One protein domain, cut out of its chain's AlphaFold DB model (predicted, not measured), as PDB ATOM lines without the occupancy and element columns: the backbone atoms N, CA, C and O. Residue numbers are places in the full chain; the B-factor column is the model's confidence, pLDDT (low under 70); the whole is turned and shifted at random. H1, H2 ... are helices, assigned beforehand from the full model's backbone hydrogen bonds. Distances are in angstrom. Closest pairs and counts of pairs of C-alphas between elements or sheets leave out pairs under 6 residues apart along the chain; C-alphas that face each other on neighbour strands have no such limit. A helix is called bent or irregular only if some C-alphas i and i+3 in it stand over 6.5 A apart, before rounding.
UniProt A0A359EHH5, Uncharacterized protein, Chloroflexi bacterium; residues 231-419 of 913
ATOM      1  N   THR A 231     219.458 404.782 447.008       83.81
ATOM      2  CA  THR A 231     218.366 405.706 446.656       83.81
ATOM      3  C   THR A 231     218.335 406.064 445.160       83.81
ATOM      4  O   THR A 231     217.266 405.985 444.559       83.81
ATOM      5  N   PRO A 232     219.465 406.399 444.499       80.94
ATOM      6  CA  PRO A 232     219.468 406.622 443.052       80.94
ATOM      7  C   PRO A 232     219.155 405.348 442.255       80.94
ATOM      8  O   PRO A 232     218.491 405.422 441.223       80.94
ATOM      9  N   LYS A 233     219.603 404.179 442.739       85.06
ATOM     10  CA  LYS A 233     219.368 402.888 442.079       85.06
ATOM     11  C   LYS A 233     217.890 402.474 442.138       85.06
ATOM     12  O   LYS A 233     217.365 401.967 441.153       85.06
ATOM     13  N   ASP A 234     217.212 402.735 443.254       87.62
ATOM     14  CA  ASP A 234     215.759 402.560 443.399       87.62
ATOM     15  C   ASP A 234     214.978 403.419 442.391       87.62
ATOM     16  O   ASP A 234     214.105 402.909 441.686       87.62
ATOM     17  N   ALA A 235     215.352 404.696 442.248       81.94
ATOM     18  CA  ALA A 235     214.734 405.603 441.280       81.94
ATOM     19  C   ALA A 235     214.962 405.153 439.822       81.94
ATOM     20  O   ALA A 235     214.040 405.197 439.005       81.94
ATOM     21  N   GLU A 236     216.169 404.681 439.494       83.38
ATOM     22  CA  GLU A 236     216.511 404.167 438.161       83.38
ATOM     23  C   GLU A 236     215.703 402.911 437.794       83.38
ATOM     24  O   GLU A 236     215.121 402.844 436.702       83.38
ATOM     25  N   LEU A 237     215.646 401.927 438.699       86.31
ATOM     26  CA  LEU A 237     214.899 400.687 438.484       86.31
ATOM     27  C   LEU A 237     213.391 400.943 438.431       86.31
ATOM     28  O   LEU A 237     212.734 400.440 437.522       86.31
ATOM     29  N   SER A 238     212.858 401.780 439.327       85.31
ATOM     30  CA  SER A 238     211.442 402.171 439.330       85.31
ATOM     31  C   SER A 238     211.037 402.844 438.020       85.31
ATOM     32  O   SER A 238     210.039 402.465 437.410       85.31
ATOM     33  N   GLY A 239     211.841 403.797 437.532       81.94
ATOM     34  CA  GLY A 239     211.574 404.465 436.257       81.94
ATOM     35  C   GLY A 239     211.654 403.512 435.062       81.94
ATOM     36  O   GLY A 239     210.875 403.625 434.117       81.94
ATOM     37  N   THR A 240     212.572 402.542 435.092       82.38
ATOM     38  CA  THR A 240     212.705 401.532 434.027       82.38
ATOM     39  C   THR A 240     211.524 400.572 434.016       82.38
ATOM     40  O   THR A 240     210.952 400.330 432.956       82.38
ATOM     41  N   LEU A 241     211.108 400.099 435.190       85.88
ATOM     42  CA  LEU A 241     209.926 399.266 435.350       85.88
ATOM     43  C   LEU A 241     208.665 399.986 434.850       85.88
ATOM     44  O   LEU A 241     207.921 399.427 434.046       85.88
ATOM     45  N   GLN A 242     208.476 401.254 435.232       84.31
ATOM     46  CA  GLN A 242     207.342 402.063 434.783       84.31
ATOM     47  C   GLN A 242     207.307 402.209 433.254       84.31
ATOM     48  O   GLN A 242     206.243 402.093 432.650       84.31
ATOM     49  N   ARG A 243     208.464 402.417 432.611       80.94
ATOM     50  CA  ARG A 243     208.559 402.506 431.144       80.94
ATOM     51  C   ARG A 243     208.201 401.199 430.438       80.94
ATOM     52  O   ARG A 243     207.642 401.254 429.348       80.94
ATOM     53  N   LEU A 244     208.522 400.049 431.030       81.69
ATOM     54  CA  LEU A 244     208.170 398.742 430.468       81.69
ATOM     55  C   LEU A 244     206.689 398.405 430.677       81.69
ATOM     56  O   LEU A 244     206.066 397.835 429.786       81.69
ATOM     57  N   GLN A 245     206.117 398.777 431.824       82.25
ATOM     58  CA  GLN A 245     204.706 398.538 432.148       82.25
ATOM     59  C   GLN A 245     203.752 399.502 431.427       82.25
ATOM     60  O   GLN A 245     202.607 399.157 431.143       82.25
ATOM     61  N   SER A 246     204.178 400.738 431.173       81.94
ATOM     62  CA  SER A 246     203.348 401.789 430.572       81.94
ATOM     63  C   SER A 246     204.199 402.692 429.680       81.94
ATOM     64  O   SER A 246     204.510 403.828 430.055       81.94
ATOM     65  N   PRO A 247     204.616 402.194 428.502       78.69
ATOM     66  CA  PRO A 247     205.424 402.983 427.589       78.69
ATOM     67  C   PRO A 247     204.638 404.191 427.072       78.69
ATOM     68  O   PRO A 247     203.433 404.083 426.824       78.69
ATOM     69  N   PRO A 248     205.293 405.344 426.862       81.31
ATOM     70  CA  PRO A 248     204.635 406.472 426.225       81.31
ATOM     71  C   PRO A 248     204.216 406.110 424.788       81.31
ATOM     72  O   PRO A 248     204.900 405.306 424.143       81.31
ATOM     73  N   PRO A 249     203.138 406.706 424.246       84.31
ATOM     74  CA  PRO A 249     202.719 406.444 422.874       84.31
ATOM     75  C   PRO A 249     203.844 406.765 421.883       84.31
ATOM     76  O   PRO A 249     204.384 407.873 421.862       84.31
ATOM     77  N   LEU A 250     204.204 405.784 421.051       84.75
ATOM     78  CA  LEU A 250     205.318 405.909 420.106       84.75
ATOM     79  C   LEU A 250     205.121 407.081 419.131       84.75
ATOM     80  O   LEU A 250     206.086 407.761 418.786       84.75
ATOM     81  N   ASP A 251     203.880 407.332 418.714       83.50
ATOM     82  CA  ASP A 251     203.544 408.406 417.777       83.50
ATOM     83  C   ASP A 251     203.711 409.800 418.394       83.50
ATOM     84  O   ASP A 251     204.199 410.705 417.717       83.50
ATOM     85  N   ASP A 252     203.419 409.965 419.688       86.25
ATOM     86  CA  ASP A 252     203.610 411.234 420.400       86.25
ATOM     87  C   ASP A 252     205.099 411.576 420.529       86.25
ATOM     88  O   ASP A 252     205.511 412.719 420.329       86.25
ATOM     89  N   LEU A 253     205.933 410.571 420.815       87.38
ATOM     90  CA  LEU A 253     207.383 410.743 420.903       87.38
ATOM     91  C   LEU A 253     208.017 410.990 419.533       87.38
ATOM     92  O   LEU A 253     208.912 411.829 419.417       87.38
ATOM     93  N   ARG A 254     207.521 410.326 418.483       86.19
ATOM     94  CA  ARG A 254     207.898 410.635 417.097       86.19
ATOM     95  C   ARG A 254     207.547 412.076 416.755       86.19
ATOM     96  O   ARG A 254     208.420 412.813 416.313       86.19
ATOM     97  N   ALA A 255     206.314 412.502 417.027       86.44
ATOM     98  CA  ALA A 255     205.877 413.872 416.784       86.44
ATOM     99  C   ALA A 255     206.730 414.894 417.551       86.44
ATOM    100  O   ALA A 255     207.089 415.929 416.991       86.44
ATOM    101  N   TYR A 256     207.097 414.587 418.798       88.06
ATOM    102  CA  TYR A 256     207.948 415.435 419.625       88.06
ATOM    103  C   TYR A 256     209.350 415.630 419.023       88.06
ATOM    104  O   TYR A 256     209.772 416.765 418.803       88.06
ATOM    105  N   PHE A 257     210.058 414.543 418.696       88.94
ATOM    106  CA  PHE A 257     211.419 414.628 418.146       88.94
ATOM    107  C   PHE A 257     211.465 415.021 416.661       88.94
ATOM    108  O   PHE A 257     212.516 415.425 416.171       88.94
ATOM    109  N   SER A 258     210.340 414.962 415.941       83.94
ATOM    110  CA  SER A 258     210.228 415.475 414.569       83.94
ATOM    111  C   SER A 258     210.111 417.000 414.486       83.94
ATOM    112  O   SER A 258     210.238 417.545 413.388       83.94
ATOM    113  N   GLN A 259     209.890 417.707 415.601       84.94
ATOM    114  CA  GLN A 259     209.890 419.173 415.632       84.94
ATOM    115  C   GLN A 259     211.327 419.704 415.766       84.94
ATOM    116  O   GLN A 259     211.937 419.510 416.817       84.94
ATOM    117  N   PRO A 260     211.882 420.392 414.747       75.88
ATOM    118  CA  PRO A 260     213.273 420.851 414.766       75.88
ATOM    119  C   PRO A 260     213.523 422.050 415.695       75.88
ATOM    120  O   PRO A 260     214.680 422.366 415.961       75.88
ATOM    121  N   ASP A 261     212.467 422.719 416.173       86.69
ATOM    122  CA  ASP A 261     212.566 423.820 417.133       86.69
ATOM    123  C   ASP A 261     211.748 423.538 418.401       86.69
ATOM    124  O   ASP A 261     210.521 423.640 418.415       86.69
ATOM    125  N   ALA A 262     212.450 423.203 419.482       87.19
ATOM    126  CA  ALA A 262     211.912 422.969 420.815       87.19
ATOM    127  C   ALA A 262     211.917 424.235 421.696       87.19
ATOM    128  O   ALA A 262     211.476 424.181 422.846       87.19
ATOM    129  N   ALA A 263     212.376 425.393 421.197       86.50
ATOM    130  CA  ALA A 263     212.610 426.583 422.017       86.50
ATOM    131  C   ALA A 263     211.358 427.061 422.772       86.50
ATOM    132  O   ALA A 263     211.440 427.426 423.947       86.50
ATOM    133  N   ALA A 264     210.187 427.039 422.126       84.50
ATOM    134  CA  ALA A 264     208.924 427.431 422.754       84.50
ATOM    135  C   ALA A 264     208.492 426.453 423.862       84.50
ATOM    136  O   ALA A 264     207.993 426.880 424.905       84.50
ATOM    137  N   ALA A 265     208.715 425.151 423.664       84.56
ATOM    138  CA  ALA A 265     208.390 424.119 424.645       84.56
ATOM    139  C   ALA A 265     209.327 424.183 425.862       84.56
ATOM    140  O   ALA A 265     208.855 424.159 426.999       84.56
ATOM    141  N   LEU A 266     210.632 424.355 425.631       87.62
ATOM    142  CA  LEU A 266     211.635 424.475 426.691       87.62
ATOM    143  C   LEU A 266     211.433 425.739 427.530       87.62
ATOM    144  O   LEU A 266     211.405 425.655 428.752       87.62
ATOM    145  N   ARG A 267     211.192 426.898 426.898       88.31
ATOM    146  CA  ARG A 267     210.922 428.156 427.622       88.31
ATOM    147  C   ARG A 267     209.617 428.131 428.410       88.31
ATOM    148  O   ARG A 267     209.503 428.812 429.423       88.31
ATOM    149  N   LYS A 268     208.632 427.341 427.974       88.00
ATOM    150  CA  LYS A 268     207.406 427.111 428.749       88.00
ATOM    151  C   LYS A 268     207.679 426.287 430.012       88.00
ATOM    152  O   LYS A 268     207.012 426.501 431.019       88.00
ATOM    153  N   GLN A 269     208.624 425.349 429.954       84.06
ATOM    154  CA  GLN A 269     208.972 424.474 431.079       84.06
ATOM    155  C   GLN A 269     209.958 425.125 432.052       84.06
ATOM    156  O   GLN A 269     209.790 424.993 433.261       84.06
ATOM    157  N   ALA A 270     210.941 425.861 431.541       88.06
ATOM    158  CA  ALA A 270     211.847 426.671 432.339       88.06
ATOM    159  C   ALA A 270     212.099 428.014 431.627       88.06
ATOM    160  O   ALA A 270     212.916 428.079 430.705       88.06
ATOM    161  N   PRO A 271     211.414 429.097 432.036       87.44
ATOM    162  CA  PRO A 271     211.573 430.427 431.438       87.44
ATOM    163  C   PRO A 271     213.020 430.942 431.398       87.44
ATOM    164  O   PRO A 271     213.381 431.715 430.515       87.44
ATOM    165  N   GLN A 272     213.840 430.490 432.344       88.44
ATOM    166  CA  GLN A 272     215.241 430.850 432.547       88.44
ATOM    167  C   GLN A 272     216.247 429.947 431.804       88.44
ATOM    168  O   GLN A 272     217.441 429.989 432.097       88.44
ATOM    169  N   VAL A 273     215.790 429.098 430.875       89.56
ATOM    170  CA  VAL A 273     216.692 428.287 430.047       89.56
ATOM    171  C   VAL A 273     217.562 429.174 429.155       89.56
ATOM    172  O   VAL A 273     217.072 430.058 428.445       89.56
ATOM    173  N   GLU A 274     218.867 428.927 429.171       89.50
ATOM    174  CA  GLU A 274     219.814 429.682 428.358       89.50
ATOM    175  C   GLU A 274     219.797 429.219 426.890       89.50
ATOM    176  O   GLU A 274     219.575 428.046 426.575       89.50
ATOM    177  N   GLN A 275     220.075 430.148 425.970       88.75
ATOM    178  CA  GLN A 275     220.087 429.875 424.529       88.75
ATOM    179  C   GLN A 275     221.019 428.715 424.114       88.75
ATOM    180  O   GLN A 275     220.583 427.908 423.296       88.75
ATOM    181  N   PRO A 276     222.230 428.539 424.686       91.44
ATOM    182  CA  PRO A 276     223.101 427.419 424.324       91.44
ATOM    183  C   PRO A 276     222.480 426.039 424.571       91.44
ATOM    184  O   PRO A 276     222.691 425.126 423.774       91.44
ATOM    185  N   LEU A 277     221.696 425.877 425.645       89.88
ATOM    186  CA  LEU A 277     221.023 424.609 425.930       89.88
ATOM    187  C   LEU A 277     219.855 424.371 424.966       89.88
ATOM    188  O   LEU A 277     219.678 423.253 424.487       89.88
ATOM    189  N   ILE A 278     219.100 425.420 424.622       89.88
ATOM    190  CA  ILE A 278     218.072 425.346 423.570       89.88
ATOM    191  C   ILE A 278     218.701 424.891 422.247       89.88
ATOM    192  O   ILE A 278     218.173 423.992 421.595       89.88
ATOM    193  N   ASP A 279     219.839 425.475 421.867       90.88
ATOM    194  CA  ASP A 279     220.530 425.137 420.621       90.88
ATOM    195  C   ASP A 279     220.981 423.667 420.611       90.88
ATOM    196  O   ASP A 279     220.837 422.984 419.594       90.88
ATOM    197  N   GLN A 280     221.470 423.151 421.745       91.12
ATOM    198  CA  GLN A 280     221.828 421.737 421.900       91.12
ATOM    199  C   GLN A 280     220.615 420.805 421.756       91.12
ATOM    200  O   GLN A 280     220.696 419.813 421.028       91.12
ATOM    201  N   VAL A 281     219.481 421.119 422.396       90.88
ATOM    202  CA  VAL A 281     218.247 420.319 422.268       90.88
ATOM    203  C   VAL A 281     217.719 420.353 420.829       90.88
ATOM    204  O   VAL A 281     217.382 419.311 420.269       90.88
ATOM    205  N   ASN A 282     217.724 421.516 420.175       90.94
ATOM    206  CA  ASN A 282     217.307 421.642 418.775       90.94
ATOM    207  C   ASN A 282     218.202 420.818 417.831       90.94
ATOM    208  O   ASN A 282     217.710 420.183 416.894       90.94
ATOM    209  N   GLN A 283     219.513 420.767 418.089       91.25
ATOM    210  CA  GLN A 283     220.435 419.904 417.341       91.25
ATOM    211  C   GLN A 283     220.124 418.416 417.528       91.25
ATOM    212  O   GLN A 283     220.164 417.674 416.545       91.25
ATOM    213  N   LEU A 284     219.777 417.982 418.746       91.62
ATOM    214  CA  LEU A 284     219.323 416.612 419.006       91.62
ATOM    215  C   LEU A 284     218.059 416.285 418.208       91.62
ATOM    216  O   LEU A 284     218.026 415.270 417.516       91.62
ATOM    217  N   HIS A 285     217.039 417.141 418.281       92.31
ATOM    218  CA  HIS A 285     215.776 416.946 417.568       92.31
ATOM    219  C   HIS A 285     215.998 416.838 416.059       92.31
ATOM    220  O   HIS A 285     215.539 415.892 415.422       92.31
ATOM    221  N   LYS A 286     216.785 417.756 415.486       89.69
ATOM    222  CA  LYS A 286     217.153 417.711 414.071       89.69
ATOM    223  C   LYS A 286     217.885 416.414 413.715       89.69
ATOM    224  O   LYS A 286     217.501 415.745 412.762       89.69
ATOM    225  N   ALA A 287     218.897 416.037 414.499       88.50
ATOM    226  CA  ALA A 287     219.667 414.818 414.266       88.50
ATOM    227  C   ALA A 287     218.793 413.557 414.330       88.50
ATOM    228  O   ALA A 287     218.966 412.660 413.511       88.50
ATOM    229  N   LEU A 288     217.841 413.490 415.264       88.50
ATOM    230  CA  LEU A 288     216.908 412.370 415.378       88.50
ATOM    231  C   LEU A 288     215.902 412.337 414.234       88.50
ATOM    232  O   LEU A 288     215.683 411.268 413.672       88.50
ATOM    233  N   SER A 289     215.329 413.481 413.863       87.56
ATOM    234  CA  SER A 289     214.409 413.586 412.728       87.56
ATOM    235  C   SER A 289     215.080 413.121 411.429       87.56
ATOM    236  O   SER A 289     214.544 412.260 410.728       87.56
ATOM    237  N   ASP A 290     216.309 413.588 411.178       85.19
ATOM    238  CA  ASP A 290     217.105 413.185 410.019       85.19
ATOM    239  C   ASP A 290     217.439 411.683 410.082       85.19
ATOM    240  O   ASP A 290     217.118 410.923 409.171       85.19
ATOM    241  N   GLN A 291     218.054 411.207 411.167       85.62
ATOM    242  CA  GLN A 291     218.587 409.839 411.238       85.62
ATOM    243  C   GLN A 291     217.505 408.756 411.350       85.62
ATOM    244  O   GLN A 291     217.698 407.646 410.844       85.62
ATOM    245  N   LEU A 292     216.370 409.046 411.991       81.88
ATOM    246  CA  LEU A 292     215.266 408.091 412.125       81.88
ATOM    247  C   LEU A 292     214.355 408.078 410.890       81.88
ATOM    248  O   LEU A 292     213.783 407.026 410.596       81.88
ATOM    249  N   GLY A 293     214.276 409.185 410.141       75.12
ATOM    250  CA  GLY A 293     213.489 409.300 408.908       75.12
ATOM    251  C   GLY A 293     214.006 408.457 407.733       75.12
ATOM    252  O   GLY A 293     213.212 408.024 406.900       75.12
ATOM    253  N   TYR A 294     215.312 408.158 407.677       71.06
ATOM    254  CA  TYR A 294     215.921 407.372 406.587       71.06
ATOM    255  C   TYR A 294     216.003 405.855 406.845       71.06
ATOM    256  O   TYR A 294     216.208 405.083 405.905       71.06
ATOM    257  N   SER A 295     215.857 405.392 408.091       72.50
ATOM    258  CA  SER A 295     216.015 403.972 408.437       72.50
ATOM    259  C   SER A 295     214.667 403.259 408.563       72.50
ATOM    260  O   SER A 295     213.988 403.396 409.572       72.50
ATOM    261  N   ALA A 296     214.315 402.409 407.593       69.12
ATOM    262  CA  ALA A 296     213.091 401.594 407.648       69.12
ATOM    263  C   ALA A 296     213.161 400.411 408.642       69.12
ATOM    264  O   ALA A 296     212.147 399.772 408.911       69.12
ATOM    265  N   LYS A 297     214.350 400.078 409.171       83.25
ATOM    266  CA  LYS A 297     214.547 398.934 410.077       83.25
ATOM    267  C   LYS A 297     214.528 399.385 411.549       83.25
ATOM    268  O   LYS A 297     215.412 400.158 411.929       83.25
ATOM    269  N   PRO A 298     213.629 398.845 412.396       83.12
ATOM    270  CA  PRO A 298     213.548 399.214 413.813       83.12
ATOM    271  C   PRO A 298     214.843 398.992 414.607       83.12
ATOM    272  O   PRO A 298     215.218 399.834 415.409       83.12
ATOM    273  N   ALA A 299     215.595 397.920 414.332       82.25
ATOM    274  CA  ALA A 299     216.855 397.636 415.031       82.25
ATOM    275  C   ALA A 299     217.927 398.733 414.840       82.25
ATOM    276  O   ALA A 299     218.667 399.068 415.765       82.25
ATOM    277  N   ALA A 300     217.990 399.331 413.645       83.81
ATOM    278  CA  ALA A 300     218.896 400.445 413.373       83.81
ATOM    279  C   ALA A 300     218.410 401.743 414.041       83.81
ATOM    280  O   ALA A 300     219.223 402.497 414.565       83.81
ATOM    281  N   GLN A 301     217.093 401.970 414.098       86.69
ATOM    282  CA  GLN A 301     216.504 403.096 414.832       86.69
ATOM    283  C   GLN A 301     216.752 402.991 416.348       86.69
ATOM    284  O   GLN A 301     217.124 403.984 416.969       86.69
ATOM    285  N   LEU A 302     216.634 401.790 416.927       87.31
ATOM    286  CA  LEU A 302     216.965 401.520 418.331       87.31
ATOM    287  C   LEU A 302     218.435 401.807 418.635       87.31
ATOM    288  O   LEU A 302     218.732 402.530 419.579       87.31
ATOM    289  N   THR A 303     219.349 401.336 417.781       86.75
ATOM    290  CA  THR A 303     220.790 401.607 417.933       86.75
ATOM    291  C   THR A 303     221.086 403.112 417.886       86.75
ATOM    292  O   THR A 303     221.853 403.630 418.696       86.75
ATOM    293  N   THR A 304     220.446 403.844 416.969       88.56
ATOM    294  CA  THR A 304     220.568 405.308 416.874       88.56
ATOM    295  C   THR A 304     220.053 406.003 418.135       88.56
ATOM    296  O   THR A 304     220.750 406.855 418.687       88.56
ATOM    297  N   LEU A 305     218.872 405.623 418.629       89.38
ATOM    298  CA  LEU A 305     218.313 406.159 419.873       89.38
ATOM    299  C   LEU A 305     219.222 405.859 421.069       89.38
ATOM    300  O   LEU A 305     219.486 406.752 421.868       89.38
ATOM    301  N   GLN A 306     219.766 404.647 421.158       90.00
ATOM    302  CA  GLN A 306     220.685 404.252 422.222       90.00
ATOM    303  C   GLN A 306     221.973 405.088 422.214       90.00
ATOM    304  O   GLN A 306     222.424 405.527 423.273       90.00
ATOM    305  N   ASN A 307     222.530 405.378 421.036       89.94
ATOM    306  CA  ASN A 307     223.697 406.253 420.903       89.94
ATOM    307  C   ASN A 307     223.398 407.686 421.371       89.94
ATOM    308  O   ASN A 307     224.209 408.284 422.081       89.94
ATOM    309  N   HIS A 308     222.228 408.233 421.029       92.25
ATOM    310  CA  HIS A 308     221.816 409.560 421.504       92.25
ATOM    311  C   HIS A 308     221.557 409.585 423.007       92.25
ATOM    312  O   HIS A 308     222.043 410.491 423.678       92.25
ATOM    313  N   ILE A 309     220.891 408.563 423.555       90.81
ATOM    314  CA  ILE A 309     220.718 408.386 425.004       90.81
ATOM    315  C   ILE A 309     222.081 408.356 425.698       90.81
ATOM    316  O   ILE A 309     222.257 409.018 426.720       90.81
ATOM    317  N   TYR A 310     223.051 407.610 425.168       90.44
ATOM    318  CA  TYR A 310     224.396 407.531 425.735       90.44
ATOM    319  C   TYR A 310     225.096 408.898 425.733       90.44
ATOM    320  O   TYR A 310     225.592 409.339 426.773       90.44
ATOM    321  N   ASN A 311     225.087 409.595 424.594       90.06
ATOM    322  CA  ASN A 311     225.721 410.906 424.454       90.06
ATOM    323  C   ASN A 311     225.082 411.947 425.384       90.06
ATOM    324  O   ASN A 311     225.790 412.659 426.094       90.06
ATOM    325  N   TRP A 312     223.752 411.988 425.453       92.06
ATOM    326  CA  TRP A 312     223.029 412.932 426.304       92.06
ATOM    327  C   TRP A 312     223.172 412.629 427.793       92.06
ATOM    328  O   TRP A 312     223.359 413.548 428.587       92.06
ATOM    329  N   ASN A 313     223.193 411.352 428.184       88.81
ATOM    330  CA  ASN A 313     223.542 410.975 429.556       88.81
ATOM    331  C   ASN A 313     224.977 411.379 429.915       88.81
ATOM    332  O   ASN A 313     225.239 411.755 431.054       88.81
ATOM    333  N   SER A 314     225.921 411.295 428.973       89.69
ATOM    334  CA  SER A 314     227.297 411.747 429.199       89.69
ATOM    335  C   SER A 314     227.357 413.252 429.478       89.69
ATOM    336  O   SER A 314     228.046 413.665 430.411       89.69
ATOM    337  N   GLU A 315     226.614 414.069 428.730       89.25
ATOM    338  CA  GLU A 315     226.528 415.512 428.984       89.25
ATOM    339  C   GLU A 315     225.811 415.832 430.307       89.25
ATOM    340  O   GLU A 315     226.322 416.625 431.100       89.25
ATOM    341  N   LEU A 316     224.711 415.138 430.625       89.75
ATOM    342  CA  LEU A 316     224.034 415.272 431.920       89.75
ATOM    343  C   LEU A 316     224.984 414.950 433.088       89.75
ATOM    344  O   LEU A 316     225.096 415.727 434.034       89.75
ATOM    345  N   ARG A 317     225.769 413.870 432.984       88.56
ATOM    346  CA  ARG A 317     226.786 413.508 433.988       88.56
ATOM    347  C   ARG A 317     227.884 414.559 434.142       88.56
ATOM    348  O   ARG A 317     228.486 414.652 435.214       88.56
ATOM    349  N   LYS A 318     228.209 415.333 433.100       91.44
ATOM    350  CA  LYS A 318     229.159 416.453 433.224       91.44
ATOM    351  C   LYS A 318     228.561 417.578 434.066       91.44
ATOM    352  O   LYS A 318     229.263 418.073 434.945       91.44
ATOM    353  N   LEU A 319     227.286 417.914 433.856       90.50
ATOM    354  CA  LEU A 319     226.569 418.889 434.686       90.50
ATOM    355  C   LEU A 319     226.449 418.421 436.141       90.50
ATOM    356  O   LEU A 319     226.707 419.195 437.058       90.50
ATOM    357  N   GLU A 320     226.149 417.143 436.376       88.19
ATOM    358  CA  GLU A 320     226.104 416.566 437.729       88.19
ATOM    359  C   GLU A 320     227.469 416.638 438.432       88.19
ATOM    360  O   GLU A 320     227.552 417.001 439.607       88.19
ATOM    361  N   LYS A 321     228.562 416.348 437.713       89.94
ATOM    362  CA  LYS A 321     229.930 416.502 438.236       89.94
ATOM    363  C   LYS A 321     230.273 417.958 438.535       89.94
ATOM    364  O   LYS A 321     230.942 418.224 439.535       89.94
ATOM    365  N   GLU A 322     229.841 418.892 437.688       91.56
ATOM    366  CA  GLU A 322     229.994 420.328 437.934       91.56
ATOM    367  C   GLU A 322     229.241 420.730 439.210       91.56
ATOM    368  O   GLU A 322     229.844 421.323 440.102       91.56
ATOM    369  N   ALA A 323     227.980 420.315 439.364       89.00
ATOM    370  CA  ALA A 323     227.178 420.575 440.559       89.00
ATOM    371  C   ALA A 323     227.819 420.004 441.836       89.00
ATOM    372  O   ALA A 323     227.990 420.733 442.811       89.00
ATOM    373  N   ALA A 324     228.260 418.741 441.826       86.44
ATOM    374  CA  ALA A 324     228.918 418.116 442.978       86.44
ATOM    375  C   ALA A 324     230.225 418.833 443.372       86.44
ATOM    376  O   ALA A 324     230.550 418.975 444.558       86.44
ATOM    377  N   LYS A 325     230.977 419.321 442.377       91.44
ATOM    378  CA  LYS A 325     232.168 420.143 442.611       91.44
ATOM    379  C   LYS A 325     231.801 421.488 443.240       91.44
ATOM    380  O   LYS A 325     232.433 421.884 444.213       91.44
ATOM    381  N   LEU A 326     230.767 422.160 442.728       90.44
ATOM    382  CA  LEU A 326     230.266 423.422 443.278       90.44
ATOM    383  C   LEU A 326     229.791 423.270 444.729       90.44
ATOM    384  O   LEU A 326     230.109 424.114 445.559       90.44
ATOM    385  N   GLU A 327     229.105 422.179 445.069       88.12
ATOM    386  CA  GLU A 327     228.700 421.887 446.450       88.12
ATOM    387  C   GLU A 327     229.880 421.655 447.384       88.12
ATOM    388  O   GLU A 327     229.893 422.145 448.513       88.12
ATOM    389  N   THR A 328     230.884 420.919 446.910       87.25
ATOM    390  CA  THR A 328     232.106 420.678 447.678       87.25
ATOM    391  C   THR A 328     232.838 421.993 447.947       87.25
ATOM    392  O   THR A 328     233.246 422.241 449.083       87.25
ATOM    393  N   ASP A 329     232.949 422.859 446.934       86.62
ATOM    394  CA  ASP A 329     233.525 424.201 447.071       86.62
ATOM    395  C   ASP A 329     232.739 425.033 448.109       86.62
ATOM    396  O   ASP A 329     233.338 425.645 448.990       86.62
ATOM    397  N   LEU A 330     231.400 425.015 448.063       88.38
ATOM    398  CA  LEU A 330     230.538 425.779 448.979       88.38
ATOM    399  C   LEU A 330     230.555 425.262 450.425       88.38
ATOM    400  O   LEU A 330     230.444 426.061 451.357       88.38
ATOM    401  N   ARG A 331     230.705 423.947 450.623       89.69
ATOM    402  CA  ARG A 331     230.812 423.323 451.952       89.69
ATOM    403  C   ARG A 331     232.155 423.614 452.618       89.69
ATOM    404  O   ARG A 331     232.208 423.798 453.828       89.69
ATOM    405  N   ASN A 332     233.234 423.630 451.838       86.38
ATOM    406  CA  ASN A 332     234.594 423.769 452.360       86.38
ATOM    407  C   ASN A 332     235.027 425.234 452.555       86.38
ATOM    408  O   ASN A 332     236.073 425.478 453.155       86.38
ATOM    409  N   MET A 333     234.259 426.206 452.051       88.94
ATOM    410  CA  MET A 333     234.590 427.631 452.127       88.94
ATOM    411  C   MET A 333     233.726 428.374 453.160       88.94
ATOM    412  O   MET A 333     232.529 428.096 453.290       88.94
ATOM    413  N   PRO A 334     234.292 429.364 453.878       80.69
ATOM    414  CA  PRO A 334     233.550 430.137 454.866       80.69
ATOM    415  C   PRO A 334     232.427 430.975 454.219       80.69
ATOM    416  O   PRO A 334     232.492 431.294 453.026       80.69
ATOM    417  N   PRO A 335     231.409 431.401 454.993       81.75
ATOM    418  CA  PRO A 335     230.308 432.233 454.493       81.75
ATOM    419  C   PRO A 335     230.741 433.546 453.814       81.75
ATOM    420  O   PRO A 335     230.019 434.058 452.968       81.75
ATOM    421  N   SER A 336     231.929 434.070 454.132       87.69
ATOM    422  CA  SER A 336     232.488 435.315 453.584       87.69
ATOM    423  C   SER A 336     233.223 435.169 452.240       87.69
ATOM    424  O   SER A 336     233.835 436.129 451.768       87.69
ATOM    425  N   TRP A 337     233.220 433.989 451.611       92.69
ATOM    426  CA  TRP A 337     233.953 433.764 450.360       92.69
ATOM    427  C   TRP A 337     233.369 434.574 449.190       92.69
ATOM    428  O   TRP A 337     232.228 434.371 448.791       92.69
ATOM    429  N   ALA A 338     234.175 435.455 448.586       89.31
ATOM    430  CA  ALA A 338     233.719 436.418 447.573       89.31
ATOM    431  C   ALA A 338     233.044 435.796 446.332       89.31
ATOM    432  O   ALA A 338     232.205 436.439 445.710       89.31
ATOM    433  N   LYS A 339     233.381 434.547 445.972       91.56
ATOM    434  CA  LYS A 339     232.781 433.832 444.827       91.56
ATOM    435  C   LYS A 339     231.527 433.028 445.189       91.56
ATOM    436  O   LYS A 339     230.942 432.395 444.313       91.56
ATOM    437  N   ARG A 340     231.113 433.026 446.461       89.38
ATOM    438  CA  ARG A 340     229.972 432.245 446.950       89.38
ATOM    439  C   ARG A 340     228.661 432.574 446.214       89.38
ATOM    440  O   ARG A 340     228.070 431.620 445.720       89.38
ATOM    441  N   PRO A 341     228.266 433.850 446.006       90.44
ATOM    442  CA  PRO A 341     227.021 434.164 445.298       90.44
ATOM    443  C   PRO A 341     227.013 433.681 443.840       90.44
ATOM    444  O   PRO A 341     226.021 433.135 443.370       90.44
ATOM    445  N   GLU A 342     228.136 433.828 443.128       92.19
ATOM    446  CA  GLU A 342     228.297 433.357 441.742       92.19
ATOM    447  C   GLU A 342     228.170 431.827 441.655       92.19
ATOM    448  O   GLU A 342     227.493 431.284 440.781       92.19
ATOM    449  N   ARG A 343     228.806 431.119 442.591       93.00
ATOM    450  CA  ARG A 343     228.814 429.654 442.653       93.00
ATOM    451  C   ARG A 343     227.460 429.086 443.073       93.00
ATOM    452  O   ARG A 343     227.035 428.091 442.493       93.00
ATOM    453  N   GLU A 344     226.779 429.726 444.024       90.50
ATOM    454  CA  GLU A 344     225.399 429.406 444.411       90.50
ATOM    455  C   GLU A 344     224.436 429.631 443.237       90.50
ATOM    456  O   GLU A 344     223.613 428.761 442.959       90.50
ATOM    457  N   ALA A 345     224.594 430.725 442.482       90.06
ATOM    458  CA  ALA A 345     223.791 430.998 441.290       90.06
ATOM    459  C   ALA A 345     224.011 429.953 440.181       90.06
ATOM    460  O   ALA A 345     223.035 429.432 439.643       90.06
ATOM    461  N   ARG A 346     225.263 429.578 439.867       93.69
ATOM    462  CA  ARG A 346     225.550 428.525 438.871       93.69
ATOM    463  C   ARG A 346     225.057 427.153 439.324       93.69
ATOM    464  O   ARG A 346     224.491 426.419 438.519       93.69
ATOM    465  N   LEU A 347     225.230 426.808 440.602       90.75
ATOM    466  CA  LEU A 347     224.690 425.568 441.163       90.75
ATOM    467  C   LEU A 347     223.160 425.542 441.059       90.75
ATOM    468  O   LEU A 347     222.596 424.521 440.666       90.75
ATOM    469  N   GLY A 348     222.504 426.667 441.358       88.56
ATOM    470  CA  GLY A 348     221.069 426.858 441.162       88.56
ATOM    471  C   GLY A 348     220.654 426.674 439.702       88.56
ATOM    472  O   GLY A 348     219.748 425.894 439.431       88.56
ATOM    473  N   GLN A 349     221.361 427.302 438.756       90.62
ATOM    474  CA  GLN A 349     221.099 427.161 437.317       90.62
ATOM    475  C   GLN A 349     221.206 425.699 436.856       90.62
ATOM    476  O   GLN A 349     220.316 425.200 436.171       90.62
ATOM    477  N   ILE A 350     222.242 424.971 437.283       90.25
ATOM    478  CA  ILE A 350     222.406 423.556 436.920       90.25
ATOM    479  C   ILE A 350     221.292 422.697 437.521       90.25
ATOM    480  O   ILE A 350     220.717 421.863 436.826       90.25
ATOM    481  N   ARG A 351     220.973 422.878 438.806       88.44
ATOM    482  CA  ARG A 351     219.991 422.038 439.508       88.44
ATOM    483  C   ARG A 351     218.562 422.294 439.085       88.44
ATOM    484  O   ARG A 351     217.784 421.355 438.963       88.44
ATOM    485  N   GLU A 352     218.213 423.557 438.906       87.44
ATOM    486  CA  GLU A 352     216.831 423.966 438.699       87.44
ATOM    487  C   GLU A 352     216.463 424.077 437.223       87.44
ATOM    488  O   GLU A 352     215.274 424.065 436.907       87.44
ATOM    489  N   VAL A 353     217.453 424.159 436.327       90.31
ATOM    490  CA  VAL A 353     217.234 424.454 434.907       90.31
ATOM    491  C   VAL A 353     217.968 423.460 434.021       90.31
ATOM    492  O   VAL A 353     217.334 422.551 433.485       90.31
ATOM    493  N   ASP A 354     219.291 423.599 433.887       90.19
ATOM    494  CA  ASP A 354     220.054 422.920 432.836       90.19
ATOM    495  C   ASP A 354     219.983 421.396 433.012       90.19
ATOM    496  O   ASP A 354     219.631 420.661 432.090       90.19
ATOM    497  N   GLY A 355     220.230 420.922 434.237       89.31
ATOM    498  CA  GLY A 355     220.165 419.509 434.594       89.31
ATOM    499  C   GLY A 355     218.757 418.930 434.475       89.31
ATOM    500  O   GLY A 355     218.611 417.815 433.983       89.31
ATOM    501  N   LYS A 356     217.706 419.682 434.844       88.00
ATOM    502  CA  LYS A 356     216.312 419.216 434.708       88.00
ATOM    503  C   LYS A 356     215.895 419.079 433.250       88.00
ATOM    504  O   LYS A 356     215.266 418.084 432.903       88.00
ATOM    505  N   ILE A 357     216.251 420.043 432.403       89.12
ATOM    506  CA  ILE A 357     215.960 419.987 430.966       89.12
ATOM    507  C   ILE A 357     216.707 418.823 430.323       89.12
ATOM    508  O   ILE A 357     216.093 418.017 429.631       89.12
ATOM    509  N   MET A 358     218.010 418.689 430.586       88.69
ATOM    510  CA  MET A 358     218.790 417.581 430.034       88.69
ATOM    511  C   MET A 358     218.276 416.220 430.511       88.69
ATOM    512  O   MET A 358     218.147 415.305 429.700       88.69
ATOM    513  N   ALA A 359     217.932 416.089 431.795       86.62
ATOM    514  CA  ALA A 359     217.321 414.878 432.328       86.62
ATOM    515  C   ALA A 359     215.975 414.583 431.654       86.62
ATOM    516  O   ALA A 359     215.733 413.447 431.263       86.62
ATOM    517  N   LEU A 360     215.127 415.595 431.448       88.12
ATOM    518  CA  LEU A 360     213.845 415.426 430.771       88.12
ATOM    519  C   LEU A 360     214.013 414.946 429.323       88.12
ATOM    520  O   LEU A 360     213.294 414.045 428.896       88.12
ATOM    521  N   GLU A 361     214.956 415.515 428.570       91.00
ATOM    522  CA  GLU A 361     215.227 415.081 427.195       91.00
ATOM    523  C   GLU A 361     215.791 413.659 427.153       91.00
ATOM    524  O   GLU A 361     215.325 412.836 426.365       91.00
ATOM    525  N   VAL A 362     216.707 413.312 428.061       89.19
ATOM    526  CA  VAL A 362     217.168 411.927 428.244       89.19
ATOM    527  C   VAL A 362     215.997 410.986 428.541       89.19
ATOM    528  O   VAL A 362     215.932 409.896 427.972       89.19
ATOM    529  N   GLU A 363     215.067 411.380 429.408       85.69
ATOM    530  CA  GLU A 363     213.901 410.568 429.755       85.69
ATOM    531  C   GLU A 363     212.945 410.395 428.569       85.69
ATOM    532  O   GLU A 363     212.489 409.278 428.319       85.69
ATOM    533  N   LYS A 364     212.710 411.438 427.765       88.69
ATOM    534  CA  LYS A 364     211.941 411.324 426.513       88.69
ATOM    535  C   LYS A 364     212.637 410.418 425.498       88.69
ATOM    536  O   LYS A 364     211.968 409.608 424.863       88.69
ATOM    537  N   LEU A 365     213.965 410.495 425.374       89.44
ATOM    538  CA  LEU A 365     214.742 409.601 424.509       89.44
ATOM    539  C   LEU A 365     214.653 408.146 424.967       89.44
ATOM    540  O   LEU A 365     214.423 407.261 424.144       89.44
ATOM    541  N   LYS A 366     214.794 407.884 426.273       87.38
ATOM    542  CA  LYS A 366     214.601 406.546 426.856       87.38
ATOM    543  C   LYS A 366     213.176 406.048 426.643       87.38
ATOM    544  O   LYS A 366     212.995 404.884 426.308       87.38
ATOM    545  N   GLY A 367     212.180 406.920 426.798       85.12
ATOM    546  CA  GLY A 367     210.787 406.628 426.471       85.12
ATOM    547  C   GLY A 367     210.616 406.254 424.999       85.12
ATOM    548  O   GLY A 367     209.908 405.302 424.697       85.12
ATOM    549  N   PHE A 368     211.320 406.940 424.095       88.19
ATOM    550  CA  PHE A 368     211.243 406.684 422.654       88.19
ATOM    551  C   PHE A 368     211.914 405.366 422.289       88.19
ATOM    552  O   PHE A 368     211.342 404.562 421.557       88.19
ATOM    553  N   HIS A 369     213.083 405.100 422.868       87.75
ATOM    554  CA  HIS A 369     213.742 403.808 422.748       87.75
ATOM    555  C   HIS A 369     212.846 402.682 423.266       87.75
ATOM    556  O   HIS A 369     212.602 401.733 422.532       87.75
ATOM    557  N   ALA A 370     212.302 402.806 424.480       83.38
ATOM    558  CA  ALA A 370     211.433 401.796 425.078       83.38
ATOM    559  C   ALA A 370     210.165 401.565 424.243       83.38
ATOM    560  O   ALA A 370     209.874 400.431 423.887       83.38
ATOM    561  N   ALA A 371     209.441 402.617 423.856       85.19
ATOM    562  CA  ALA A 371     208.230 402.494 423.044       85.19
ATOM    563  C   ALA A 371     208.506 401.837 421.679       85.19
ATOM    564  O   ALA A 371     207.722 401.008 421.212       85.19
ATOM    565  N   LEU A 372     209.641 402.164 421.048       85.44
ATOM    566  CA  LEU A 372     210.050 401.547 419.789       85.44
ATOM    567  C   LEU A 372     210.471 400.085 419.984       85.44
ATOM    568  O   LEU A 372     210.095 399.231 419.186       85.44
ATOM    569  N   GLU A 373     211.208 399.783 421.049       84.31
ATOM    570  CA  GLU A 373     211.681 398.437 421.371       84.31
ATOM    571  C   GLU A 373     210.489 397.511 421.635       84.31
ATOM    572  O   GLU A 373     210.365 396.451 421.018       84.31
ATOM    573  N   LEU A 374     209.544 397.974 422.454       82.75
ATOM    574  CA  LEU A 374     208.311 397.269 422.802       82.75
ATOM    575  C   LEU A 374     207.406 397.035 421.594       82.75
ATOM    576  O   LEU A 374     206.782 395.985 421.508       82.75
ATOM    577  N   SER A 375     207.399 397.945 420.612       81.81
ATOM    578  CA  SER A 375     206.659 397.735 419.357       81.81
ATOM    579  C   SER A 375     207.196 396.569 418.508       81.81
ATOM    580  O   SER A 375     206.550 396.160 417.545       81.81
ATOM    581  N   THR A 376     208.372 396.028 418.856       79.88
ATOM    582  CA  THR A 376     209.065 394.976 418.093       79.88
ATOM    583  C   THR A 376     209.361 393.699 418.877       79.88
ATOM    584  O   THR A 376     209.738 392.700 418.263       79.88
ATOM    585  N   ARG A 377     209.199 393.701 420.206       81.44
ATOM    586  CA  ARG A 377     209.530 392.557 421.070       81.44
ATOM    587  C   ARG A 377     208.329 391.632 421.313       81.44
ATOM    588  O   ARG A 377     207.197 392.107 421.408       81.44
ATOM    589  N   PRO A 378     208.548 390.311 421.462       80.69
ATOM    590  CA  PRO A 378     207.508 389.391 421.911       80.69
ATOM    591  C   PRO A 378     207.083 389.677 423.359       80.69
ATOM    592  O   PRO A 378     207.927 389.830 424.242       80.69
ATOM    593  N   GLN A 379     205.775 389.641 423.622       76.38
ATOM    594  CA  GLN A 379     205.179 389.890 424.943       76.38
ATOM    595  C   GLN A 379     205.788 389.027 426.071       76.38
ATOM    596  O   GLN A 379     206.010 389.511 427.176       76.38
ATOM    597  N   ALA A 380     206.127 387.765 425.786       77.69
ATOM    598  CA  ALA A 380     206.681 386.840 426.779       77.69
ATOM    599  C   ALA A 380     208.081 387.241 427.292       77.69
ATOM    600  O   ALA A 380     208.435 386.944 428.432       77.69
ATOM    601  N   GLU A 381     208.895 387.908 426.469       81.50
ATOM    602  CA  GLU A 381     210.211 388.398 426.900       81.50
ATOM    603  C   GLU A 381     210.086 389.658 427.759       81.50
ATOM    604  O   GLU A 381     210.843 389.832 428.711       81.50
ATOM    605  N   LEU A 382     209.095 390.502 427.458       79.81
ATOM    606  CA  LEU A 382     208.786 391.696 428.235       79.81
ATOM    607  C   LEU A 382     208.341 391.346 429.659       79.81
ATOM    608  O   LEU A 382     208.842 391.916 430.624       79.81
ATOM    609  N   GLU A 383     207.428 390.382 429.794       81.44
ATOM    610  CA  GLU A 383     206.927 389.923 431.095       81.44
ATOM    611  C   GLU A 383     208.054 389.361 431.975       81.44
ATOM    612  O   GLU A 383     208.083 389.593 433.185       81.44
ATOM    613  N   LYS A 384     209.038 388.685 431.367       85.69
ATOM    614  CA  LYS A 384     210.225 388.180 432.068       85.69
ATOM    615  C   LYS A 384     211.126 389.308 432.586       85.69
ATOM    616  O   LYS A 384     211.617 389.221 433.717       85.69
ATOM    617  N   ASP A 385     211.351 390.349 431.788       84.19
ATOM    618  CA  ASP A 385     212.169 391.503 432.183       84.19
ATOM    619  C   ASP A 385     211.476 392.332 433.273       84.19
ATOM    620  O   ASP A 385     212.118 392.705 434.258       84.19
ATOM    621  N   ILE A 386     210.158 392.538 433.154       84.69
ATOM    622  CA  ILE A 386     209.319 393.183 434.179       84.69
ATOM    623  C   ILE A 386     209.440 392.428 435.506       84.69
ATOM    624  O   ILE A 386     209.822 393.027 436.508       84.69
ATOM    625  N   HIS A 387     209.229 391.108 435.506       85.62
ATOM    626  CA  HIS A 387     209.336 390.301 436.724       85.62
ATOM    627  C   HIS A 387     210.756 390.334 437.324       85.62
ATOM    628  O   HIS A 387     210.941 390.290 438.543       85.62
ATOM    629  N   THR A 388     211.794 390.392 436.483       88.75
ATOM    630  CA  THR A 388     213.187 390.475 436.952       88.75
ATOM    631  C   THR A 388     213.464 391.819 437.631       88.75
ATOM    632  O   THR A 388     214.051 391.846 438.716       88.75
ATOM    633  N   LEU A 389     212.997 392.920 437.038       87.56
ATOM    634  CA  LEU A 389     213.137 394.267 437.590       87.56
ATOM    635  C   LEU A 389     212.301 394.465 438.855       87.56
ATOM    636  O   LEU A 389     212.800 395.060 439.805       87.56
ATOM    637  N   GLU A 390     211.083 393.925 438.916       88.56
ATOM    638  CA  GLU A 390     210.253 393.916 440.128       88.56
ATOM    639  C   GLU A 390     210.968 393.209 441.284       88.56
ATOM    640  O   GLU A 390     211.019 393.728 442.401       88.56
ATOM    641  N   ALA A 391     211.592 392.058 441.015       88.81
ATOM    642  CA  ALA A 391     212.340 391.315 442.022       88.81
ATOM    643  C   ALA A 391     213.613 392.049 442.488       88.81
ATOM    644  O   ALA A 391     213.971 391.965 443.666       88.81
ATOM    645  N   GLU A 392     214.322 392.750 441.597       90.75
ATOM    646  CA  GLU A 392     215.492 393.552 441.980       90.75
ATOM    647  C   GLU A 392     215.088 394.816 442.751       90.75
ATOM    648  O   GLU A 392     215.683 395.114 443.789       90.75
ATOM    649  N   LEU A 393     214.044 395.512 442.298       88.94
ATOM    650  CA  LEU A 393     213.500 396.695 442.957       88.94
ATOM    651  C   LEU A 393     213.024 396.362 444.374       88.94
ATOM    652  O   LEU A 393     213.415 397.040 445.321       88.94
ATOM    653  N   ALA A 394     212.287 395.260 444.544       88.69
ATOM    654  CA  ALA A 394     211.841 394.798 445.856       88.69
ATOM    655  C   ALA A 394     213.015 394.567 446.827       88.69
ATOM    656  O   ALA A 394     212.936 394.948 447.994       88.69
ATOM    657  N   LYS A 395     214.141 394.007 446.354       91.50
ATOM    658  CA  LYS A 395     215.350 393.808 447.181       91.50
ATOM    659  C   LYS A 395     216.001 395.127 447.601       91.50
ATOM    660  O   LYS A 395     216.465 395.249 448.737       91.50
ATOM    661  N   ILE A 396     216.059 396.109 446.701       90.69
ATOM    662  CA  ILE A 396     216.620 397.432 447.012       90.69
ATOM    663  C   ILE A 396     215.716 398.176 447.988       90.69
ATOM    664  O   ILE A 396     216.212 398.689 448.990       90.69
ATOM    665  N   GLN A 397     214.407 398.176 447.750       89.44
ATOM    666  CA  GLN A 397     213.423 398.798 448.636       89.44
ATOM    667  C   GLN A 397     213.447 398.173 450.027       89.44
ATOM    668  O   GLN A 397     213.430 398.897 451.022       89.44
ATOM    669  N   GLN A 398     213.581 396.847 450.111       92.00
ATOM    670  CA  GLN A 398     213.786 396.156 451.380       92.00
ATOM    671  C   GLN A 398     215.061 396.648 452.085       92.00
ATOM    672  O   GLN A 398     215.006 397.007 453.258       92.00
ATOM    673  N   SER A 399     216.187 396.731 451.371       90.56
ATOM    674  CA  SER A 399     217.464 397.190 451.945       90.56
ATOM    675  C   SER A 399     217.398 398.648 452.425       90.56
ATOM    676  O   SER A 399     217.904 398.978 453.496       90.56
ATOM    677  N   ILE A 400     216.740 399.531 451.663       89.69
ATOM    678  CA  ILE A 400     216.504 400.930 452.052       89.69
ATOM    679  C   ILE A 400     215.638 400.990 453.311       89.69
ATOM    680  O   ILE A 400     215.991 401.694 454.256       89.69
ATOM    681  N   ALA A 401     214.532 400.242 453.348       90.00
ATOM    682  CA  ALA A 401     213.631 400.211 454.495       90.00
ATOM    683  C   ALA A 401     214.326 399.683 455.762       90.00
ATOM    684  O   ALA A 401     214.125 400.234 456.847       90.00
ATOM    685  N   GLU A 402     215.172 398.657 455.628       92.00
ATOM    686  CA  GLU A 402     215.983 398.111 456.719       92.00
ATOM    687  C   GLU A 402     216.969 399.151 457.263       92.00
ATOM    688  O   GLU A 402     216.953 399.422 458.466       92.00
ATOM    689  N   PHE A 403     217.757 399.803 456.402       91.75
ATOM    690  CA  PHE A 403     218.701 400.833 456.847       91.75
ATOM    691  C   PHE A 403     217.999 402.066 457.425       91.75
ATOM    692  O   PHE A 403     218.448 402.600 458.433       91.75
ATOM    693  N   GLN A 404     216.867 402.501 456.864       90.50
ATOM    694  CA  GLN A 404     216.076 403.603 457.426       90.50
ATOM    695  C   GLN A 404     215.445 403.253 458.781       90.50
ATOM    696  O   GLN A 404     215.262 404.130 459.627       90.50
ATOM    697  N   ARG A 405     215.063 401.988 459.001       91.94
ATOM    698  CA  ARG A 405     214.618 401.522 460.321       91.94
ATOM    699  C   ARG A 405     215.772 401.584 461.318       91.94
ATOM    700  O   ARG A 405     215.599 402.177 462.375       91.94
ATOM    701  N   GLU A 406     216.934 401.050 460.952       91.75
ATOM    702  CA  GLU A 406     218.123 401.048 461.810       91.75
ATOM    703  C   GLU A 406     218.583 402.474 462.159       91.75
ATOM    704  O   GLU A 406     218.857 402.761 463.321       91.75
ATOM    705  N   THR A 407     218.575 403.402 461.195       90.00
ATOM    706  CA  THR A 407     218.857 404.825 461.445       90.00
ATOM    707  C   THR A 407     217.901 405.410 462.483       90.00
ATOM    708  O   THR A 407     218.358 406.020 463.443       90.00
ATOM    709  N   ARG A 408     216.586 405.179 462.351       90.50
ATOM    710  CA  ARG A 408     215.590 405.682 463.316       90.50
ATOM    711  C   ARG A 408     215.776 405.099 464.716       90.50
ATOM    712  O   ARG A 408     215.603 405.816 465.697       90.50
ATOM    713  N   GLU A 409     216.111 403.814 464.818       91.12
ATOM    714  CA  GLU A 409     216.390 403.154 466.099       91.12
ATOM    715  C   GLU A 409     217.626 403.759 466.782       91.12
ATOM    716  O   GLU A 409     217.586 404.072 467.972       91.12
ATOM    717  N   ILE A 410     218.698 403.997 466.023       89.25
ATOM    718  CA  ILE A 410     219.940 404.586 466.538       89.25
ATOM    719  C   ILE A 410     219.761 406.072 466.887       89.25
ATOM    720  O   ILE A 410     220.268 406.525 467.911       89.25
ATOM    721  N   GLU A 411     219.016 406.841 466.090       88.38
ATOM    722  CA  GLU A 411     218.667 408.234 466.406       88.38
ATOM    723  C   GLU A 411     217.809 408.329 467.677       88.38
ATOM    724  O   GLU A 411     218.006 409.225 468.502       88.38
ATOM    725  N   ALA A 412     216.886 407.383 467.880       88.06
ATOM    726  CA  ALA A 412     216.118 407.288 469.117       88.06
ATOM    727  C   ALA A 412     217.016 406.958 470.324       88.06
ATOM    728  O   ALA A 412     216.847 407.561 471.385       88.06
ATOM    729  N   GLU A 413     217.997 406.061 470.161       89.56
ATOM    730  CA  GLU A 413     219.014 405.774 471.183       89.56
ATOM    731  C   GLU A 413     219.849 407.025 471.515       89.56
ATOM    732  O   GLU A 413     220.032 407.352 472.688       89.56
ATOM    733  N   ALA A 414     220.295 407.776 470.500       85.00
ATOM    734  CA  ALA A 414     221.045 409.022 470.675       85.00
ATOM    735  C   ALA A 414     220.257 410.045 471.506       85.00
ATOM    736  O   ALA A 414     220.763 410.586 472.493       85.00
ATOM    737  N   LYS A 415     218.982 410.245 471.152       83.88
ATOM    738  CA  LYS A 415     218.072 411.160 471.848       83.88
ATOM    739  C   LYS A 415     217.813 410.732 473.297       83.88
ATOM    740  O   LYS A 415     217.721 411.582 474.182       83.88
ATOM    741  N   ALA A 416     217.723 409.427 473.561       84.00
ATOM    742  CA  ALA A 416     217.582 408.902 474.919       84.00
ATOM    743  C   ALA A 416     218.835 409.171 475.777       84.00
ATOM    744  O   ALA A 416     218.710 409.575 476.934       84.00
ATOM    745  N   LEU A 417     220.037 409.014 475.209       83.19
ATOM    746  CA  LEU A 417     221.300 409.310 475.897       83.19
ATOM    747  C   LEU A 417     221.497 410.810 476.162       83.19
ATOM    748  O   LEU A 417     222.082 411.184 477.178       83.19
ATOM    749  N   GLU A 418     221.019 411.687 475.276       77.69
ATOM    750  CA  GLU A 418     220.997 413.136 475.520       77.69
ATOM    751  C   GLU A 418     220.075 413.503 476.682       77.69
ATOM    752  O   GLU A 418     220.517 414.178 477.615       77.69
ATOM    753  N   ALA A 419     218.851 412.973 476.695       74.62
ATOM    754  CA  ALA A 419     217.907 413.191 477.789       74.62
ATOM    755  C   ALA A 419     218.431 412.680 479.147       74.62
ATOM    756  O   ALA A 419     218.113 413.249 480.187       74.62
TER     757      ALA A 419
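What this domain is: This is residues 231 to 419 of the 913 residues of an uncharacterized protein of Chloroflexi bacterium (UniProt A0A359EHH5). The longest helix, H7, and a long hairpin of H5 with the bent but nearly straight H6 make a flat V, closed where H6b leads into H7, with H1 in its mouth. H4 packs on residues 301 to 308 of H5, H2 packs on H4 and H6b, and residues 401 to 419 of H7 stick out. The printed part has 189 residues with seven named helices, H1 to H7 along the chain, and no named strand; its class is all helix. It is loose, with a radius of gyration of the C-alphas of 21.1 A, and spans 70 by 48 by 24 A.

How they stand to each other: H7, residues 379 to 419, touches H1, residues 231 to 245, with residues 382 to 400 alone; the closest C-alphas are those of Leu 237 and Leu 393, 6.2 A apart, at a shallow tilt of 29 degrees, opposite ways. H6, residues 340 to 374, was assigned as one helix by its hydrogen bonds but is bent, with C-alphas 352 and 355 6.9 A apart; its arms H6a, residues 340 to 352, and H6b, residues 355 to 374, stand at 20 degrees. Arg 243 of H1 and Gly 367 of H6b touch, their C-alphas 6.6 A apart. H5, residues 298 to 332, touches H6b, closest at the C-alphas of Leu 305 and His 369, 5.9 A. H5 and H6a form a helical hairpin, closest at the C-alphas of Ala 323 and Leu 347, 5.6 A. H4, residues 275 to 293, forms another with H5, closest at the C-alphas of Leu 292 and Gln 301, 5.8 A. H4, H5 and H6b are an up-and-down bundle, each running against the one before. H2, residues 250 to 257, touches H6b, closest at the C-alphas of Leu 250 and Ala 371, 5.4 A, and H4, at those of Phe 257 and His 285, 5.0 A. H3, residues 263 to 269, only just touches H4, with 3 pairs of C-alphas within 8 A, closest at Ala 263 and Ile 278, 5.8 A. H5 and H7 are apart. In each helix and arm every O i to N i+4 pair is within hydrogen-bond range.

Where its parts are: H7 is 59.1 A long and ends at C-alpha 419, (217.907, 413.191, 477.789). H5 is 50.3 A, H6b 27.8 A, H4 26.7 A, and H1 21.2 A, beginning at C-alpha 231, (218.366, 405.706, 446.656).

The domain as a whole: The C-alphas farthest apart, of Tyr 294 and Ala 419, are 71.5 A apart. The printed part has no cut and no long link. Residue 296 alone is under 70 in pLDDT; the mean of the printed part is 86.9.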